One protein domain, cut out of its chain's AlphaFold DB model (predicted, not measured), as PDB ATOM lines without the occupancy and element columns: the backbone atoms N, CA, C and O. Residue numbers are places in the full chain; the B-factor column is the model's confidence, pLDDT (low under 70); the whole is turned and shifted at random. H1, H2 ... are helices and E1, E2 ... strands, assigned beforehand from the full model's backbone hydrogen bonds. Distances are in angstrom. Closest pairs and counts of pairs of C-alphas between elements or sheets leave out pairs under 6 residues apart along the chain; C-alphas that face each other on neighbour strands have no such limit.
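This is residues 11 to 96 of the 108 residues of an uncharacterized protein of Clostridiaceae bacterium (UniProt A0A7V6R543). The model is a loose, flat, open frame: the longest helix, H4, has H2 and H3 gathered about its first half, and past its last residue, Glu 72, a tight link leads into E2, which pairs with E1 from earlier in the sequence as a tiny two-stranded sheet. H1 lies off at one corner and H5 at another, each away from the other helices, and the long link of residues 77 to 90 runs from the strand pair through the middle to H5. The printed part has 86 residues, with five named helices and two named strands in the order H1 E1 H2 H3 H4 E2 H5. The class is mostly helix, and the two-stranded sheet, E1 - E2, is antiparallel. The whole is loose, with a radius of gyration of the C-alphas of 16.3 A and spans of 45 by 44 by 17 A.

H1, residues 11 to 21, begins at C-alpha 11 (-1.803, 29.099, 46.686) and is 15.6 A long. E1, residues 34 to 36, is 7.0 A long. H2, residues 44 to 50, measures 9.8 A, and H3, residues 53 to 58, measures 8.0 A. H4, residues 60 to 72, runs 18.0 A from C-alpha 60 at (4.388, 4.157, 42.958). E2, residues 74 to 76, is 6.3 A long. H5, residues 91 to 94, is 5.5 A long and ends at C-alpha 94 (-3.557, -1.433, 30.230).

H1 touches no helix and is apart from E2. E1 and E2 are antiparallel neighbours, with 146 degrees between their directions; N 35 and O 75 are 2.9 A apart and N 75 and O 35 are 2.7 A apart, both within hydrogen-bond range. H2 and H3 only just touch, with 3 pairs of C-alphas within 8 A, and only at the corner by their link; their closest C-alphas, of His 50 and Lys 56, are 5.1 A apart. H2 touches H4, which meets it with residues 62 to 66 alone; the closest C-alphas, of Leu 46 and Tyr 66, are 6.7 A apart, at a steep tilt of 55 degrees, opposite ways. H3 and H4 touch only at the corner by their link, H4 with residues 62 to 63 alone; the closest C-alphas, of Lys 55 and His 62, are 6.0 A apart, and the lines are about perpendicular at 77 degrees. H4 is apart from E1. H5 touches no helix and is apart from E1. In H1, H2, H3 and H4 every O i to N i+4 pair is within hydrogen-bond range; H5 is too short for such a pair, and its 1 pair of O i and N i+3 is within range.

The two C-alphas farthest apart, of Tyr 25 and Ile 45, are 45.6 A apart. The printed part has no cut. The links H1 to E1 and E2 to H5 are long, with 12 and 14 residues. The mean pLDDT of the printed part is 87.7, and residues 87 to 90 are under 70.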
ATOM      1  N   LYS A  11      -0.413  28.650  46.815       87.12
ATOM      2  CA  LYS A  11      -1.803  29.099  46.686       87.12
ATOM      3  C   LYS A  11      -1.945  30.076  45.520       87.12
ATOM      4  O   LYS A  11      -2.765  29.809  44.643       87.12
ATOM      5  N   MET A  12      -1.104  31.111  45.466       88.12
ATOM      6  CA  MET A  12      -1.087  32.057  44.346       88.12
ATOM      7  C   MET A  12      -0.808  31.347  43.016       88.12
ATOM      8  O   MET A  12      -1.460  31.633  42.014       88.12
ATOM      9  N   ILE A  13       0.127  30.389  42.990       88.75
ATOM     10  CA  ILE A  13       0.444  29.632  41.766       88.75
ATOM     11  C   ILE A  13      -0.792  28.909  41.224       88.75
ATOM     12  O   ILE A  13      -1.074  28.998  40.030       88.75
ATOM     13  N   LYS A  14      -1.561  28.226  42.083       89.31
ATOM     14  CA  LYS A  14      -2.804  27.561  41.662       89.31
ATOM     15  C   LYS A  14      -3.841  28.545  41.130       89.31
ATOM     16  O   LYS A  14      -4.500  28.239  40.141       89.31
ATOM     17  N   GLU A  15      -3.997  29.694  41.781       91.25
ATOM     18  CA  GLU A  15      -4.938  30.736  41.352       91.25
ATOM     19  C   GLU A  15      -4.551  31.296  39.978       91.25
ATOM     20  O   GLU A  15      -5.409  31.401  39.104       91.25
ATOM     21  N   ARG A  16      -3.256  31.541  39.733       90.69
ATOM     22  CA  ARG A  16      -2.769  31.999  38.422       90.69
ATOM     23  C   ARG A  16      -2.964  30.943  37.331       90.69
ATOM     24  O   ARG A  16      -3.425  31.276  36.244       90.69
ATOM     25  N   TRP A  17      -2.660  29.672  37.615       90.88
ATOM     26  CA  TRP A  17      -2.938  28.573  36.680       90.88
ATOM     27  C   TRP A  17      -4.425  28.464  36.355       90.88
ATOM     28  O   TRP A  17      -4.777  28.266  35.196       90.88
ATOM     29  N   LYS A  18      -5.292  28.611  37.360       93.31
ATOM     30  CA  LYS A  18      -6.740  28.605  37.156       93.31
ATOM     31  C   LYS A  18      -7.182  29.756  36.249       93.31
ATOM     32  O   LYS A  18      -7.852  29.491  35.262       93.31
ATOM     33  N   ALA A  19      -6.748  30.983  36.536       94.88
ATOM     34  CA  ALA A  19      -7.070  32.149  35.714       94.88
ATOM     35  C   ALA A  19      -6.611  31.968  34.257       94.88
ATOM     36  O   ALA A  19      -7.365  32.241  33.329       94.88
ATOM     37  N   PHE A  20      -5.410  31.420  34.045       94.06
ATOM     38  CA  PHE A  20      -4.922  31.091  32.705       94.06
ATOM     39  C   PHE A  20      -5.834  30.099  31.966       94.06
ATOM     40  O   PHE A  20      -6.151  30.321  30.799       94.06
ATOM     41  N   TRP A  21      -6.277  29.028  32.633       94.00
ATOM     42  CA  TRP A  21      -7.181  28.035  32.038       94.00
ATOM     43  C   TRP A  21      -8.601  28.559  31.793       94.00
ATOM     44  O   TRP A  21      -9.262  28.087  30.871       94.00
ATOM     45  N   ASP A  22      -9.046  29.535  32.581       97.00
ATOM     46  CA  ASP A  22     -10.355  30.181  32.437       97.00
ATOM     47  C   ASP A  22     -10.342  31.337  31.412       97.00
ATOM     48  O   ASP A  22     -11.372  31.967  31.186       97.00
ATOM     49  N   PHE A  23      -9.200  31.598  30.758       94.38
ATOM     50  CA  PHE A  23      -8.973  32.754  29.876       94.38
ATOM     51  C   PHE A  23      -9.171  34.117  30.568       94.38
ATOM     52  O   PHE A  23      -9.456  35.121  29.909       94.38
ATOM     53  N   ASP A  24      -8.989  34.163  31.887       96.00
ATOM     54  CA  ASP A  24      -9.040  35.392  32.673       96.00
ATOM     55  C   ASP A  24      -7.767  36.235  32.497       96.00
ATOM     56  O   ASP A  24      -6.707  35.770  32.064       96.00
ATOM     57  N   TYR A  25      -7.863  37.514  32.866       91.94
ATOM     58  CA  TYR A  25      -6.724  38.426  32.841       91.94
ATOM     59  C   TYR A  25      -5.667  38.017  33.878       91.94
ATOM     60  O   TYR A  25      -5.960  37.887  35.067       91.94
ATOM     61  N   ILE A  26      -4.418  37.878  33.432       92.94
ATOM     62  CA  ILE A  26      -3.264  37.542  34.273       92.94
ATOM     63  C   ILE A  26      -2.193  38.631  34.188       92.94
ATOM     64  O   ILE A  26      -2.012  39.285  33.163       92.94
ATOM     65  N   ASP A  27      -1.472  38.820  35.290       90.56
ATOM     66  CA  ASP A  27      -0.434  39.842  35.475       90.56
ATOM     67  C   ASP A  27       0.813  39.621  34.605       90.56
ATOM     68  O   ASP A  27       1.523  40.569  34.263       90.56
ATOM     69  N   ARG A  28       1.085  38.363  34.251       90.31
ATOM     70  CA  ARG A  28       2.174  37.926  33.373       90.31
ATOM     71  C   ARG A  28       1.872  36.542  32.786       90.31
ATOM     72  O   ARG A  28       1.024  35.836  33.330       90.31
ATOM     73  N   PRO A  29       2.606  36.092  31.751       89.81
ATOM     74  CA  PRO A  29       2.515  34.715  31.281       89.81
ATOM     75  C   PRO A  29       2.787  33.700  32.398       89.81
ATOM     76  O   PRO A  29       3.668  33.899  33.245       89.81
ATOM     77  N   VAL A  30       2.050  32.592  32.359       91.56
ATOM     78  CA  VAL A  30       2.299  31.426  33.209       91.56
ATOM     79  C   VAL A  30       3.456  30.623  32.621       91.56
ATOM     80  O   VAL A  30       3.432  30.280  31.440       91.56
ATOM     81  N   LEU A  31       4.484  30.346  33.424       90.12
ATOM     82  CA  LEU A  31       5.729  29.729  32.967       90.12
ATOM     83  C   LEU A  31       6.222  28.698  33.982       90.12
ATOM     84  O   LEU A  31       6.254  28.956  35.175       90.12
ATOM     85  N   GLN A  32       6.735  27.563  33.517       88.38
ATOM     86  CA  GLN A  32       7.513  26.665  34.369       88.38
ATOM     87  C   GLN A  32       8.983  26.764  33.977       88.38
ATOM     88  O   GLN A  32       9.400  26.255  32.941       88.38
ATOM     89  N   ILE A  33       9.773  27.437  34.812       89.62
ATOM     90  CA  ILE A  33      11.221  27.549  34.622       89.62
ATOM     91  C   ILE A  33      11.903  26.813  35.767       89.62
ATOM     92  O   ILE A  33      11.753  27.179  36.935       89.62
ATOM     93  N   MET A  34      12.652  25.771  35.418       90.75
ATOM     94  CA  MET A  34      13.329  24.876  36.350       90.75
ATOM     95  C   MET A  34      14.828  24.880  36.069       90.75
ATOM     96  O   MET A  34      15.256  24.860  34.917       90.75
ATOM     97  N   ALA A  35      15.626  24.882  37.129       92.00
ATOM     98  CA  ALA A  35      17.073  24.726  37.056       92.00
ATOM     99  C   ALA A  35      17.548  23.792  38.177       92.00
ATOM    100  O   ALA A  35      16.943  23.783  39.252       92.00
ATOM    101  N   PRO A  36      18.630  23.023  37.992       92.31
ATOM    102  CA  PRO A  36      19.211  22.263  39.091       92.31
ATOM    103  C   PRO A  36      19.719  23.213  40.185       92.31
ATOM    104  O   PRO A  36      20.265  24.285  39.900       92.31
ATOM    105  N   LYS A  37      19.563  22.828  41.454       91.56
ATOM    106  CA  LYS A  37      20.254  23.513  42.554       91.56
ATOM    107  C   LYS A  37      21.761  23.282  42.435       91.56
ATOM    108  O   LYS A  37      22.199  22.215  42.015       91.56
ATOM    109  N   ARG A  38      22.550  24.292  42.820       90.12
ATOM    110  CA  ARG A  38      24.022  24.225  42.795       90.12
ATOM    111  C   ARG A  38      24.547  23.094  43.678       90.12
ATOM    112  O   ARG A  38      25.438  22.363  43.268       90.12
ATOM    113  N   GLU A  39      23.979  22.962  44.870       91.81
ATOM    114  CA  GLU A  39      24.244  21.864  45.790       91.81
ATOM    115  C   GLU A  39      23.080  20.884  45.702       91.81
ATOM    116  O   GLU A  39      21.946  21.216  46.064       91.81
ATOM    117  N   ARG A  40      23.353  19.696  45.160       87.62
ATOM    118  CA  ARG A  40      22.369  18.620  45.058       87.62
ATOM    119  C   ARG A  40      22.548  17.667  46.230       87.62
ATOM    120  O   ARG A  40      23.666  17.260  46.538       87.62
ATOM    121  N   LYS A  41      21.442  17.281  46.855       89.19
ATOM    122  CA  LYS A  41      21.397  16.107  47.721       89.19
ATOM    123  C   LYS A  41      21.457  14.883  46.817       89.19
ATOM    124  O   LYS A  41      20.596  14.734  45.953       89.19
ATOM    125  N   ILE A  42      22.465  14.043  47.002       90.31
ATOM    126  CA  ILE A  42      22.603  12.781  46.273       90.31
ATOM    127  C   ILE A  42      22.043  11.675  47.163       90.31
ATOM    128  O   ILE A  42      22.437  11.564  48.323       90.31
ATOM    129  N   ASP A  43      21.129  10.879  46.615       92.00
ATOM    130  CA  ASP A  43      20.641   9.648  47.232       92.00
ATOM    131  C   ASP A  43      21.036   8.483  46.307       92.00
ATOM    132  O   ASP A  43      20.365   8.252  45.299       92.00
ATOM    133  N   PRO A  44      22.149   7.783  46.598       90.12
ATOM    134  CA  PRO A  44      22.691   6.759  45.707       90.12
ATOM    135  C   PRO A  44      21.732   5.587  45.501       90.12
ATOM    136  O   PRO A  44      21.670   5.034  44.408       90.12
ATOM    137  N   ILE A  45      20.976   5.225  46.543       90.75
ATOM    138  CA  ILE A  45      20.013   4.123  46.484       90.75
ATOM    139  C   ILE A  45      18.882   4.527  45.553       90.75
ATOM    140  O   ILE A  45      18.516   3.778  44.653       90.75
ATOM    141  N   LEU A  46      18.350   5.734  45.735       90.94
ATOM    142  CA  LEU A  46      17.248   6.215  44.918       90.94
ATOM    143  C   LEU A  46      17.657   6.389  43.443       90.94
ATOM    144  O   LEU A  46      16.849   6.115  42.561       90.94
ATOM    145  N   GLU A  47      18.899   6.793  43.162       89.88
ATOM    146  CA  GLU A  47      19.439   6.839  41.795       89.88
ATOM    147  C   GLU A  47      19.643   5.442  41.189       89.88
ATOM    148  O   GLU A  47      19.288   5.228  40.030       89.88
ATOM    149  N   GLU A  48      20.168   4.481  41.956       91.00
ATOM    150  CA  GLU A  48      20.333   3.094  41.506       91.00
ATOM    151  C   GLU A  48      18.982   2.452  41.185       91.00
ATOM    152  O   GLU A  48      18.798   1.886  40.107       91.00
ATOM    153  N   GLU A  49      18.012   2.599  42.085       91.12
ATOM    154  CA  GLU A  49      16.654   2.104  41.890       91.12
ATOM    155  C   GLU A  49      15.974   2.724  40.670       91.12
ATOM    156  O   GLU A  49      15.200   2.048  39.998       91.12
ATOM    157  N   HIS A  50      16.281   3.981  40.350       88.75
ATOM    158  CA  HIS A  50      15.717   4.643  39.180       88.75
ATOM    159  C   HIS A  50      16.242   4.075  37.852       88.75
ATOM    160  O   HIS A  50      15.644   4.313  36.800       88.75
ATOM    161  N   ASN A  51      17.338   3.309  37.880       88.38
ATOM    162  CA  ASN A  51      17.830   2.581  36.710       88.38
ATOM    163  C   ASN A  51      17.067   1.270  36.460       88.38
ATOM    164  O   ASN A  51      17.196   0.707  35.373       88.38
ATOM    165  N   ASP A  52      16.269   0.788  37.422       90.00
ATOM    166  CA  ASP A  52      15.351  -0.337  37.229       90.00
ATOM    167  C   ASP A  52      14.062   0.165  36.541       90.00
ATOM    168  O   ASP A  52      13.311   0.951  37.132       90.00
ATOM    169  N   PRO A  53      13.755  -0.287  35.308       87.12
ATOM    170  CA  PRO A  53      12.572   0.150  34.570       87.12
ATOM    171  C   PRO A  53      11.249  -0.093  35.308       87.12
ATOM    172  O   PRO A  53      10.323   0.711  35.195       87.12
ATOM    173  N   ILE A  54      11.139  -1.175  36.081       87.69
ATOM    174  CA  ILE A  54       9.916  -1.480  36.832       87.69
ATOM    175  C   ILE A  54       9.772  -0.490  37.986       87.69
ATOM    176  O   ILE A  54       8.695   0.085  38.164       87.69
ATOM    177  N   LYS A  55      10.850  -0.228  38.734       89.88
ATOM    178  CA  LYS A  55      10.815   0.762  39.822       89.88
ATOM    179  C   LYS A  55      10.516   2.163  39.296       89.88
ATOM    180  O   LYS A  55       9.652   2.854  39.830       89.88
ATOM    181  N   LYS A  56      11.170   2.553  38.203       87.00
ATOM    182  CA  LYS A  56      10.992   3.856  37.557       87.00
ATOM    183  C   LYS A  56       9.563   4.099  37.061       87.00
ATOM    184  O   LYS A  56       9.083   5.229  37.139       87.00
ATOM    185  N   HIS A  57       8.899   3.074  36.522       85.19
ATOM    186  CA  HIS A  57       7.648   3.258  35.777       85.19
ATOM    187  C   HIS A  57       6.394   2.681  36.444       85.19
ATOM    188  O   HIS A  57       5.297   3.135  36.116       85.19
ATOM    189  N   ALA A  58       6.524   1.721  37.363       85.62
ATOM    190  CA  ALA A  58       5.391   0.998  37.949       85.62
ATOM    191  C   ALA A  58       5.383   0.948  39.488       85.62
ATOM    192  O   ALA A  58       4.324   0.714  40.073       85.62
ATOM    193  N   ASP A  59       6.513   1.182  40.164       90.19
ATOM    194  CA  ASP A  59       6.542   1.282  41.626       90.19
ATOM    195  C   ASP A  59       6.163   2.700  42.075       90.19
ATOM    196  O   ASP A  59       6.975   3.626  42.082       90.19
ATOM    197  N   TYR A  60       4.908   2.871  42.493       89.25
ATOM    198  CA  TYR A  60       4.388   4.157  42.958       89.25
ATOM    199  C   TYR A  60       5.157   4.744  44.148       89.25
ATOM    200  O   TYR A  60       5.260   5.968  44.253       89.25
ATOM    201  N   ASN A  61       5.716   3.909  45.031       91.44
ATOM    202  CA  ASN A  61       6.505   4.402  46.158       91.44
ATOM    203  C   ASN A  61       7.832   4.978  45.672       91.44
ATOM    204  O   ASN A  61       8.237   6.049  46.130       91.44
ATOM    205  N   HIS A  62       8.495   4.283  44.747       91.94
ATOM    206  CA  HIS A  62       9.717   4.786  44.131       91.94
ATOM    207  C   HIS A  62       9.438   6.065  43.330       91.94
ATOM    208  O   HIS A  62      10.114   7.067  43.550       91.94
ATOM    209  N   ILE A  63       8.396   6.088  42.490       90.44
ATOM    210  CA  ILE A  63       7.988   7.272  41.711       90.44
ATOM    211  C   ILE A  63       7.750   8.478  42.622       90.44
ATOM    212  O   ILE A  63       8.251   9.569  42.350       90.44
ATOM    213  N   PHE A  64       7.015   8.293  43.721       91.38
ATOM    214  CA  PHE A  64       6.738   9.371  44.664       91.38
ATOM    215  C   PHE A  64       8.018   9.892  45.331       91.38
ATOM    216  O   PHE A  64       8.266  11.100  45.343       91.38
ATOM    217  N   LYS A  65       8.865   8.990  45.844       92.00
ATOM    218  CA  LYS A  65      10.145   9.353  46.473       92.00
ATOM    219  C   LYS A  65      11.084  10.049  45.491       92.00
ATOM    220  O   LYS A  65      11.652  11.083  45.831       92.00
ATOM    221  N   TYR A  66      11.212   9.524  44.274       90.88
ATOM    222  CA  TYR A  66      12.041  10.103  43.218       90.88
ATOM    223  C   TYR A  66      11.502  11.459  42.749       90.88
ATOM    224  O   TYR A  66      12.271  12.390  42.495       90.88
ATOM    225  N   GLY A  67      10.178  11.614  42.697       90.25
ATOM    226  CA  GLY A  67       9.524  12.891  42.433       90.25
ATOM    227  C   GLY A  67       9.876  13.931  43.494       90.25
ATOM    228  O   GLY A  67      10.359  15.010  43.154       90.25
ATOM    229  N   LEU A  68       9.723  13.596  44.780       90.56
ATOM    230  CA  LEU A  68      10.133  14.476  45.881       90.56
ATOM    231  C   LEU A  68      11.628  14.806  45.823       90.56
ATOM    232  O   LEU A  68      11.989  15.976  45.901       90.56
ATOM    233  N   TYR A  69      12.486  13.807  45.613       91.19
ATOM    234  CA  TYR A  69      13.929  13.986  45.437       91.19
ATOM    235  C   TYR A  69      14.258  14.966  44.300       91.19
ATOM    236  O   TYR A  69      15.084  15.870  44.459       91.19
ATOM    237  N   THR A  70      13.577  14.830  43.161       90.12
ATOM    238  CA  THR A  70      13.728  15.727  42.007       90.12
ATOM    239  C   THR A  70      13.302  17.145  42.367       90.12
ATOM    240  O   THR A  70      14.028  18.105  42.089       90.12
ATOM    241  N   MET A  71      12.157  17.293  43.037       89.88
ATOM    242  CA  MET A  71      11.659  18.589  43.490       89.88
ATOM    243  C   MET A  71      12.592  19.243  44.517       89.88
ATOM    244  O   MET A  71      12.844  20.443  44.428       89.88
ATOM    245  N   GLU A  72      13.153  18.473  45.452       89.62
ATOM    246  CA  GLU A  72      14.113  18.956  46.453       89.62
ATOM    247  C   GLU A  72      15.393  19.488  45.811       89.62
ATOM    248  O   GLU A  72      15.958  20.474  46.293       89.62
ATOM    249  N   ASN A  73      15.826  18.871  44.714       91.56
ATOM    250  CA  ASN A  73      17.034  19.226  43.975       91.56
ATOM    251  C   ASN A  73      16.808  20.251  42.853       91.56
ATOM    252  O   ASN A  73      17.767  20.649  42.186       91.56
ATOM    253  N   THR A  74      15.572  20.712  42.663       90.94
ATOM    254  CA  THR A  74      15.210  21.678  41.624       90.94
ATOM    255  C   THR A  74      14.961  23.057  42.220       90.94
ATOM    256  O   THR A  74      14.276  23.224  43.228       90.94
ATOM    257  N   ARG A  75      15.526  24.079  41.582       90.31
ATOM    258  CA  ARG A  75      15.161  25.478  41.768       90.31
ATOM    259  C   ARG A  75      14.058  25.830  40.772       90.31
ATOM    260  O   ARG A  75      14.261  25.718  39.566       90.31
ATOM    261  N   TYR A  76      12.932  26.306  41.285       88.69
ATOM    262  CA  TYR A  76      11.829  26.834  40.485       88.69
ATOM    263  C   TYR A  76      11.965  28.355  40.399       88.69
ATOM    264  O   TYR A  76      12.034  29.030  41.423       88.69
ATOM    265  N   ILE A  77      12.098  28.880  39.182       88.31
ATOM    266  CA  ILE A  77      12.308  30.313  38.908       88.31
ATOM    267  C   ILE A  77      10.976  31.018  38.604       88.31
ATOM    268  O   ILE A  77      10.852  32.219  38.824       88.31
ATOM    269  N   ALA A  78       9.983  30.270  38.125       88.12
ATOM    270  CA  ALA A  78       8.621  30.738  37.879       88.12
ATOM    271  C   ALA A  78       7.626  29.840  38.641       88.12
ATOM    272  O   ALA A  78       7.850  29.538  39.814       88.12
ATOM    273  N   GLU A  79       6.540  29.388  38.016       87.62
ATOM    274  CA  GLU A  79       5.634  28.418  38.625       87.62
ATOM    275  C   GLU A  79       6.326  27.055  38.820       87.62
ATOM    276  O   GLU A  79       6.983  26.537  37.916       87.62
ATOM    277  N   ALA A  80       6.141  26.430  39.986       85.38
ATOM    278  CA  ALA A  80       6.388  24.998  40.125       85.38
ATOM    279  C   ALA A  80       5.105  24.237  39.836       85.38
ATOM    280  O   ALA A  80       4.054  24.589  40.361       85.38
ATOM    281  N   ILE A  81       5.207  23.156  39.071       80.62
ATOM    282  CA  ILE A  81       4.136  22.177  38.935       80.62
ATOM    283  C   ILE A  81       4.719  20.829  39.353       80.62
ATOM    284  O   ILE A  81       5.605  20.319  38.660       80.62
ATOM    285  N   PRO A  82       4.280  20.248  40.482       75.38
ATOM    286  CA  PRO A  82       4.646  18.884  40.818       75.38
ATOM    287  C   PRO A  82       3.979  17.946  39.811       75.38
ATOM    288  O   PRO A  82       2.762  17.780  39.822       75.38
ATOM    289  N   VAL A  83       4.776  17.338  38.938       77.12
ATOM    290  CA  VAL A  83       4.310  16.306  38.013       77.12
ATOM    291  C   VAL A  83       5.090  15.037  38.305       77.12
ATOM    292  O   VAL A  83       6.305  14.985  38.142       77.12
ATOM    293  N   MET A  84       4.370  14.015  38.754       81.75
ATOM    294  CA  MET A  84       4.882  12.660  38.909       81.75
ATOM    295  C   MET A  84       4.012  11.784  38.026       81.75
ATOM    296  O   MET A  84       2.814  11.656  38.272       81.75
ATOM    297  N   THR A  85       4.589  11.236  36.964       73.25
ATOM    298  CA  THR A  85       3.865  10.349  36.060       73.25
ATOM    299  C   THR A  85       4.472   8.956  36.153       73.25
ATOM    300  O   THR A  85       5.691   8.816  36.038       73.25
ATOM    301  N   PRO A  86       3.661   7.904  36.367       72.06
ATOM    302  CA  PRO A  86       4.115   6.570  36.019       72.06
ATOM    303  C   PRO A  86       4.388   6.593  34.516       72.06
ATOM    304  O   PRO A  86       3.513   6.978  33.736       72.06
ATOM    305  N   GLY A  87       5.615   6.266  34.110       66.81
ATOM    306  CA  GLY A  87       6.067   6.414  32.723       66.81
ATOM    307  C   GLY A  87       5.507   5.348  31.787       66.81
ATOM    308  O   GLY A  87       6.244   4.645  31.110       66.81
ATOM    309  N   SER A  88       4.188   5.226  31.763       59.97
ATOM    310  CA  SER A  88       3.470   4.434  30.789       59.97
ATOM    311  C   SER A  88       2.827   5.398  29.796       59.97
ATOM    312  O   SER A  88       1.681   5.816  29.954       59.97
ATOM    313  N   SER A  89       3.539   5.703  28.711       59.66
ATOM    314  CA  SER A  89       2.910   6.195  27.473       59.66
ATOM    315  C   SER A  89       1.738   5.287  27.039       59.66
ATOM    316  O   SER A  89       0.803   5.717  26.371       59.66
ATOM    317  N   VAL A  90       1.738   4.039  27.525       66.75
ATOM    318  CA  VAL A  90       0.718   3.002  27.346       66.75
ATOM    319  C   VAL A  90      -0.244   2.807  28.531       66.75
ATOM    320  O   VAL A  90      -1.028   1.862  28.506       66.75
ATOM    321  N   GLY A  91      -0.237   3.656  29.568       76.06
ATOM    322  CA  GLY A  91      -1.034   3.430  30.790       76.06
ATOM    323  C   GLY A  91      -2.529   3.259  30.529       76.06
ATOM    324  O   GLY A  91      -3.188   2.405  31.117       76.06
ATOM    325  N   HIS A  92      -3.047   4.005  29.557       81.06
ATOM    326  CA  HIS A  92      -4.436   3.915  29.119       81.06
ATOM    327  C   HIS A  92      -4.753   2.574  28.432       81.06
ATOM    328  O   HIS A  92      -5.858   2.063  28.578       81.06
ATOM    329  N   ALA A  93      -3.787   1.972  27.729       83.50
ATOM    330  CA  ALA A  93      -3.954   0.694  27.033       83.50
ATOM    331  C   ALA A  93      -4.051  -0.502  27.998       83.50
ATOM    332  O   ALA A  93      -4.646  -1.526  27.660       83.50
ATOM    333  N   LEU A  94      -3.512  -0.373  29.216       84.12
ATOM    334  CA  LEU A  94      -3.557  -1.433  30.230       84.12
ATOM    335  C   LEU A  94      -4.996  -1.794  30.624       84.12
ATOM    336  O   LEU A  94      -5.306  -2.971  30.799       84.12
ATOM    337  N   TYR A  95      -5.899  -0.808  30.673       85.12
ATOM    338  CA  TYR A  95      -7.325  -1.035  30.943       85.12
ATOM    339  C   TYR A  95      -8.028  -1.870  29.862       85.12
ATOM    340  O   TYR A  95      -9.079  -2.448  30.125       85.12
ATOM    341  N   PHE A  96      -7.437  -1.975  28.668       91.12
ATOM    342  CA  PHE A  96      -7.947  -2.771  27.549       91.12
ATOM    343  C   PHE A  96      -7.254  -4.139  27.420       91.12
ATOM    344  O   PHE A  96      -7.429  -4.831  26.419       91.12
TER     345      PHE A  96